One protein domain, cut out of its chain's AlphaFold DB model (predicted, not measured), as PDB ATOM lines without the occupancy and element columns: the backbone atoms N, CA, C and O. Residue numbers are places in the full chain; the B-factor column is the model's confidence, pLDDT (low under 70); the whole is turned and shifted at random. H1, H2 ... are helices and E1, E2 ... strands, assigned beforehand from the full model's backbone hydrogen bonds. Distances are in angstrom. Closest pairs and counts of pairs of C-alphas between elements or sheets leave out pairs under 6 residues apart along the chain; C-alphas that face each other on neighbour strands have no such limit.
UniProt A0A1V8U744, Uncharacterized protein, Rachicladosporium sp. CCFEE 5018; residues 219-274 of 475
ATOM      1  N   ALA A 219     120.094 101.869 165.246       42.03
ATOM      2  CA  ALA A 219     119.451 101.761 163.939       42.03
ATOM      3  C   ALA A 219     120.261 100.908 162.944       42.03
ATOM      4  O   ALA A 219     119.685 100.180 162.142       42.03
ATOM      5  N   GLU A 220     121.594 100.945 163.014       47.91
ATOM      6  CA  GLU A 220     122.464 100.055 162.230       47.91
ATOM      7  C   GLU A 220     122.379  98.616 162.747       47.91
ATOM      8  O   GLU A 220     122.424  97.670 161.968       47.91
ATOM      9  N   MET A 221     122.197  98.443 164.059       45.88
ATOM     10  CA  MET A 221     121.988  97.136 164.680       45.88
ATOM     11  C   MET A 221     120.637  96.525 164.280       45.88
ATOM     12  O   MET A 221     120.587  95.351 163.930       45.88
ATOM     13  N   GLU A 222     119.566  97.322 164.260       40.06
ATOM     14  CA  GLU A 222     118.249  96.915 163.750       40.06
ATOM     15  C   GLU A 222     118.290  96.624 162.243       40.06
ATOM     16  O   GLU A 222     117.805  95.581 161.813       40.06
ATOM     17  N   GLY A 223     118.981  97.454 161.452       52.69
ATOM     18  CA  GLY A 223     119.207  97.200 160.028       52.69
ATOM     19  C   GLY A 223     119.991  95.910 159.755       52.69
ATOM     20  O   GLY A 223     119.651  95.174 158.833       52.69
ATOM     21  N   LEU A 224     120.994  95.577 160.578       53.81
ATOM     22  CA  LEU A 224     121.718  94.300 160.502       53.81
ATOM     23  C   LEU A 224     120.834  93.106 160.883       53.81
ATOM     24  O   LEU A 224     121.006  92.031 160.311       53.81
ATOM     25  N   ILE A 225     119.900  93.274 161.823       52.75
ATOM     26  CA  ILE A 225     118.935  92.236 162.214       52.75
ATOM     27  C   ILE A 225     117.926  91.998 161.085       52.75
ATOM     28  O   ILE A 225     117.722  90.851 160.692       52.75
ATOM     29  N   ASP A 226     117.367  93.056 160.498       48.28
ATOM     30  CA  ASP A 226     116.430  92.957 159.374       48.28
ATOM     31  C   ASP A 226     117.108  92.381 158.120       48.28
ATOM     32  O   ASP A 226     116.562  91.504 157.448       48.28
ATOM     33  N   GLN A 227     118.354  92.780 157.851       52.56
ATOM     34  CA  GLN A 227     119.170  92.232 156.767       52.56
ATOM     35  C   GLN A 227     119.640  90.793 157.052       52.56
ATOM     36  O   GLN A 227     119.854  90.017 156.120       52.56
ATOM     37  N   ALA A 228     119.766  90.399 158.326       51.28
ATOM     38  CA  ALA A 228     120.014  89.014 158.717       51.28
ATOM     39  C   ALA A 228     118.770  88.117 158.555       51.28
ATOM     40  O   ALA A 228     118.896  86.897 158.414       51.28
ATOM     41  N   LEU A 229     117.573  88.706 158.568       50.56
ATOM     42  CA  LEU A 229     116.300  88.008 158.397       50.56
ATOM     43  C   LEU A 229     115.836  87.949 156.929       50.56
ATOM     44  O   LEU A 229     115.024  87.083 156.598       50.56
ATOM     45  N   ASP A 230     116.375  88.788 156.037       57.28
ATOM     46  CA  ASP A 230     116.055  88.755 154.606       57.28
ATOM     47  C   ASP A 230     116.663  87.525 153.897       57.28
ATOM     48  O   ASP A 230     117.859  87.227 153.973       57.28
ATOM     49  N   ALA A 231     115.827  86.793 153.159       52.09
ATOM     50  CA  ALA A 231     116.210  85.583 152.436       52.09
ATOM     51  C   ALA A 231     117.166  85.856 151.259       52.09
ATOM     52  O   ALA A 231     117.870  84.940 150.833       52.09
ATOM     53  N   LYS A 232     117.206  87.098 150.750       55.28
ATOM     54  CA  LYS A 232     118.045  87.502 149.607       55.28
ATOM     55  C   LYS A 232     119.497  87.824 149.968       55.28
ATOM     56  O   LYS A 232     120.352  87.752 149.097       55.28
ATOM     57  N   ALA A 233     119.803  88.126 151.231       71.06
ATOM     58  CA  ALA A 233     121.155  88.474 151.685       71.06
ATOM     59  C   ALA A 233     121.881  87.289 152.355       71.06
ATOM     60  O   ALA A 233     122.677  87.471 153.281       71.06
ATOM     61  N   ARG A 234     121.584  86.053 151.935       79.31
ATOM     62  CA  ARG A 234     122.161  84.833 152.517       79.31
ATOM     63  C   ARG A 234     123.299  84.299 151.658       79.31
ATOM     64  O   ARG A 234     123.206  84.279 150.438       79.31
ATOM     65  N   VAL A 235     124.340  83.805 152.314       85.19
ATOM     66  CA  VAL A 235     125.497  83.161 151.687       85.19
ATOM     67  C   VAL A 235     125.415  81.657 151.916       85.19
ATOM     68  O   VAL A 235     125.016  81.196 152.988       85.19
ATOM     69  N   LYS A 236     125.785  80.889 150.894       87.94
ATOM     70  CA  LYS A 236     125.917  79.433 150.927       87.94
ATOM     71  C   LYS A 236     127.303  79.043 151.435       87.94
ATOM     72  O   LYS A 236     128.306  79.352 150.801       87.94
ATOM     73  N   ILE A 237     127.360  78.354 152.562       85.75
ATOM     74  CA  ILE A 237     128.604  77.878 153.163       85.75
ATOM     75  C   ILE A 237     128.789  76.404 152.825       85.75
ATOM     76  O   ILE A 237     127.944  75.584 153.178       85.75
ATOM     77  N   PHE A 238     129.886  76.081 152.155       86.06
ATOM     78  CA  PHE A 238     130.335  74.712 151.909       86.06
ATOM     79  C   PHE A 238     131.463  74.389 152.889       86.06
ATOM     80  O   PHE A 238     132.321  75.241 153.120       86.06
ATOM     81  N   THR A 239     131.470  73.199 153.486       85.31
ATOM     82  CA  THR A 239     132.494  72.784 154.463       85.31
ATOM     83  C   THR A 239     133.290  71.595 153.943       85.31
ATOM     84  O   THR A 239     132.889  70.946 152.981       85.31
ATOM     85  N   GLY A 240     134.450  71.318 154.545       73.50
ATOM     86  CA  GLY A 240     135.368  70.295 154.027       73.50
ATOM     87  C   GLY A 240     134.827  68.866 154.123       73.50
ATOM     88  O   GLY A 240     135.320  67.973 153.438       73.50
ATOM     89  N   ASP A 241     133.822  68.656 154.969       79.00
ATOM     90  CA  ASP A 241     133.206  67.373 155.295       79.00
ATOM     91  C   ASP A 241     131.740  67.251 154.848       79.00
ATOM     92  O   ASP A 241     131.151  66.183 155.012       79.00
ATOM     93  N   ASP A 242     131.150  68.313 154.291       74.44
ATOM     94  CA  ASP A 242     129.748  68.330 153.879       74.44
ATOM     95  C   ASP A 242     129.599  68.830 152.441       74.44
ATOM     96  O   ASP A 242     130.061  69.905 152.057       74.44
ATOM     97  N   ILE A 243     128.901  68.030 151.642       73.31
ATOM     98  CA  ILE A 243     128.543  68.359 150.262       73.31
ATOM     99  C   ILE A 243     127.349  69.321 150.195       73.31
ATOM    100  O   ILE A 243     127.097  69.919 149.147       73.31
ATOM    101  N   MET A 244     126.595  69.466 151.290       77.44
ATOM    102  CA  MET A 244     125.417  70.324 151.360       77.44
ATOM    103  C   MET A 244     125.782  71.749 151.774       77.44
ATOM    104  O   MET A 244     126.525  71.984 152.722       77.44
ATOM    105  N   ALA A 245     125.201  72.723 151.071       80.19
ATOM    106  CA  ALA A 245     125.384  74.134 151.380       80.19
ATOM    107  C   ALA A 245     124.535  74.570 152.582       80.19
ATOM    108  O   ALA A 245     123.313  74.395 152.596       80.19
ATOM    109  N   HIS A 246     125.160  75.259 153.534       77.94
ATOM    110  CA  HIS A 246     124.493  75.846 154.695       77.94
ATOM    111  C   HIS A 246     124.231  77.323 154.458       77.94
ATOM    112  O   HIS A 246     125.151  78.110 154.266       77.94
ATOM    113  N   SER A 247     122.959  77.713 154.452       80.81
ATOM    114  CA  SER A 247     122.574  79.095 154.172       80.81
ATOM    115  C   SER A 247     122.597  79.942 155.444       80.81
ATOM    116  O   SER A 247     121.773  79.731 156.341       80.81
ATOM    117  N   VAL A 248     123.485  80.935 155.505       80.31
ATOM    118  CA  VAL A 248     123.659  81.836 156.659       80.31
ATOM    119  C   VAL A 248     123.559  83.296 156.213       80.31
ATOM    120  O   VAL A 248     123.988  83.617 155.104       80.31
ATOM    121  N   PRO A 249     122.995  84.204 157.027       79.56
ATOM    122  CA  PRO A 249     122.914  85.606 156.638       79.56
ATOM    123  C   PRO A 249     124.298  86.255 156.502       79.56
ATOM    124  O   PRO A 249     125.130  86.151 157.405       79.56
ATOM    125  N   LYS A 250     124.533  86.960 155.387       82.69
ATOM    126  CA  LYS A 250     125.807  87.633 155.073       82.69
ATOM    127  C   LYS A 250     126.181  88.649 156.151       82.69
ATOM    128  O   LYS A 250     127.316  88.662 156.619       82.69
ATOM    129  N   ALA A 251     125.201  89.435 156.595       78.25
ATOM    130  CA  ALA A 251     125.356  90.446 157.640       78.25
ATOM    131  C   ALA A 251     125.902  89.862 158.956       78.25
ATOM    132  O   ALA A 251     126.767  90.471 159.584       78.25
ATOM    133  N   LEU A 252     125.473  88.650 159.334       81.38
ATOM    134  CA  LEU A 252     125.942  87.978 160.547       81.38
ATOM    135  C   LEU A 252     127.451  87.699 160.481       81.38
ATOM    136  O   LEU A 252     128.174  87.989 161.430       81.38
ATOM    137  N   LEU A 253     127.937  87.189 159.346       83.31
ATOM    138  CA  LEU A 253     129.360  86.889 159.147       83.31
ATOM    139  C   LEU A 253     130.201  88.166 159.044       83.31
ATOM    140  O   LEU A 253     131.253  88.257 159.669       83.31
ATOM    141  N   ILE A 254     129.717  89.177 158.319       83.94
ATOM    142  CA  ILE A 254     130.398  90.475 158.191       83.94
ATOM    143  C   ILE A 254     130.532  91.164 159.552       83.94
ATOM    144  O   ILE A 254     131.594  91.692 159.871       83.94
ATOM    145  N   SER A 255     129.487  91.108 160.386       78.56
ATOM    146  CA  SER A 255     129.525  91.671 161.742       78.56
ATOM    147  C   SER A 255     130.532  90.967 162.660       78.56
ATOM    148  O   SER A 255     131.025  91.566 163.613       78.56
ATOM    149  N   ALA A 256     130.859  89.704 162.366       78.75
ATOM    150  CA  ALA A 256     131.803  88.908 163.139       78.75
ATOM    151  C   ALA A 256     133.264  89.267 162.852       78.75
ATOM    152  O   ALA A 256     134.098  89.228 163.760       78.75
ATOM    153  N   SER A 257     133.591  89.562 161.590       85.62
ATOM    154  CA  SER A 257     134.957  89.874 161.174       85.62
ATOM    155  C   SER A 257     135.020  90.642 159.849       85.62
ATOM    156  O   SER A 257     134.392  90.220 158.871       85.62
ATOM    157  N   PRO A 258     135.890  91.667 159.744       85.06
ATOM    158  CA  PRO A 258     136.228  92.306 158.472       85.06
ATOM    159  C   PRO A 258     136.712  91.318 157.402       85.06
ATOM    160  O   PRO A 258     136.411  91.492 156.226       85.06
ATOM    161  N   LYS A 259     137.375  90.220 157.789       89.19
ATOM    162  CA  LYS A 259     137.830  89.193 156.839       89.19
ATOM    163  C   LYS A 259     136.686  88.412 156.202       89.19
ATOM    164  O   LYS A 259     136.827  87.936 155.081       89.19
ATOM    165  N   PHE A 260     135.547  88.276 156.884       86.19
ATOM    166  CA  PHE A 260     134.344  87.752 156.235       86.19
ATOM    167  C   PHE A 260     133.772  88.763 155.243       86.19
ATOM    168  O   PHE A 260     133.272  88.352 154.203       86.19
ATOM    169  N   ALA A 261     133.874  90.065 155.521       83.69
ATOM    170  CA  ALA A 261     133.477  91.106 154.575       83.69
ATOM    171  C   ALA A 261     134.324  91.070 153.299       83.69
ATOM    172  O   ALA A 261     133.773  91.124 152.205       83.69
ATOM    173  N   GLU A 262     135.638  90.899 153.441       86.94
ATOM    174  CA  GLU A 262     136.566  90.730 152.318       86.94
ATOM    175  C   GLU A 262     136.296  89.431 151.548       86.94
ATOM    176  O   GLU A 262     136.152  89.452 150.328       86.94
ATOM    177  N   ALA A 263     136.156  88.303 152.253       85.69
ATOM    178  CA  ALA A 263     135.895  87.001 151.633       85.69
ATOM    179  C   ALA A 263     134.530  86.924 150.929       85.69
ATOM    180  O   ALA A 263     134.329  86.079 150.061       85.69
ATOM    181  N   LEU A 264     133.589  87.786 151.316       85.00
ATOM    182  CA  LEU A 264     132.245  87.876 150.751       85.00
ATOM    183  C   LEU A 264     132.050  89.178 149.964       85.00
ATOM    184  O   LEU A 264     130.910  89.606 149.768       85.00
ATOM    185  N   ALA A 265     133.129  89.832 149.532       80.75
ATOM    186  CA  ALA A 265     133.043  91.073 148.777       80.75
ATOM    187  C   ALA A 265     132.338  90.867 147.421       80.75
ATOM    188  O   ALA A 265     132.381  89.786 146.823       80.75
ATOM    189  N   GLY A 266     131.665  91.923 146.953       75.75
ATOM    190  CA  GLY A 266     130.889  91.921 145.709       75.75
ATOM    191  C   GLY A 266     129.711  90.939 145.716       75.75
ATOM    192  O   GLY A 266     129.076  90.716 146.755       75.75
ATOM    193  N   ASP A 267     129.459  90.336 144.553       72.88
ATOM    194  CA  ASP A 267     128.340  89.418 144.278       72.88
ATOM    195  C   ASP A 267     128.627  87.969 144.711       72.88
ATOM    196  O   ASP A 267     128.029  87.012 144.223       72.88
ATOM    197  N   THR A 268     129.567  87.777 145.640       79.56
ATOM    198  CA  THR A 268     129.920  86.445 146.133       79.56
ATOM    199  C   THR A 268     128.788  85.880 146.996       79.56
ATOM    200  O   THR A 268     128.542  86.352 148.111       79.56
ATOM    201  N   GLU A 269     128.107  84.851 146.485       82.06
ATOM    202  CA  GLU A 269     126.990  84.169 147.161       82.06
ATOM    203  C   GLU A 269     127.402  82.897 147.915       82.06
ATOM    204  O   GLU A 269     126.574  82.283 148.592       82.06
ATOM    205  N   SER A 270     128.665  82.473 147.814       86.62
ATOM    206  CA  SER A 270     129.143  81.245 148.450       86.62
ATOM    207  C   SER A 270     130.548  81.356 149.023       86.62
ATOM    208  O   SER A 270     131.403  82.019 148.447       86.62
ATOM    209  N   LEU A 271     130.797  80.632 150.112       88.12
ATOM    210  CA  LEU A 271     132.101  80.521 150.756       88.12
ATOM    211  C   LEU A 271     132.400  79.057 151.067       88.12
ATOM    212  O   LEU A 271     131.570  78.367 151.657       88.12
ATOM    213  N   THR A 272     133.598  78.605 150.708       89.00
ATOM    214  CA  THR A 272     134.058  77.239 150.980       89.00
ATOM    215  C   THR A 272     135.081  77.245 152.108       89.00
ATOM    216  O   THR A 272     136.109  77.920 152.031       89.00
ATOM    217  N   LEU A 273     134.802  76.478 153.155       88.94
ATOM    218  CA  LEU A 273     135.646  76.279 154.326       88.94
ATOM    219  C   LEU A 273     136.316  74.904 154.245       88.94
ATOM    220  O   LEU A 273     135.718  73.947 153.762       88.94
ATOM    221  N   LYS A 274     137.560  74.799 154.728       89.25
ATOM    222  CA  LYS A 274     138.261  73.503 154.819       89.25
ATOM    223  C   LYS A 274     137.856  72.727 156.073       89.25
ATOM    224  O   LYS A 274     137.963  71.510 156.105       89.25
TER     225      LYS A 274
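This is residues 219 to 274 of the 475 residues of an uncharacterized protein of Rachicladosporium sp. CCFEE 5018 (UniProt A0A1V8U744). The hairpin of E1 and E2, with short E3 beside E1, makes one end of an elongated domain; three helices gather toward the other, H2 between H1 and H3, and H1 reaches farthest out. The printed part has 56 residues, in order H1, E1, E2, H2, H3, E3, class mixed, with a mixed sheet E2, E1, E3. It is compact, radius of gyration of the C-alphas 11.5 A, spanning 38 by 21 by 18 A.

H1, residues 219 to 229, touches H2, residues 250 to 256, at a steep tilt of 52 degrees, opposite ways; the closest C-alphas, Ala 228 and Ala 251, are 5.6 A apart. E1, residues 234 to 239, and E2, residues 242 to 249, form an antiparallel hairpin; N 237 and O 246, 2.8 A apart, are within hydrogen-bond range. H1 and H2 only graze the sheet. H2 touches H3, residues 258 to 263, only at the corner; the closest C-alphas, Ile 254 and Ala 261, are 4.8 A apart. E3, residues 270 to 272, is parallel to E1, N 238 and O 271 within range at 2.9 A. Every O i to N i+4 pair is within range in H1, H2 and H3.

H1 begins at C-alpha 219, (119.451, 101.761, 163.939), and is 15.2 A long; E1 is 16.0 A, E2 18.8 A. E3 ends at C-alpha 272, (134.058, 77.239, 150.980).

The farthest C-alphas, Ala 219 and Asp 241, are 38.0 A apart. The printed part has no cut and no long link; pLDDT is under 70 in residues 219 to 232.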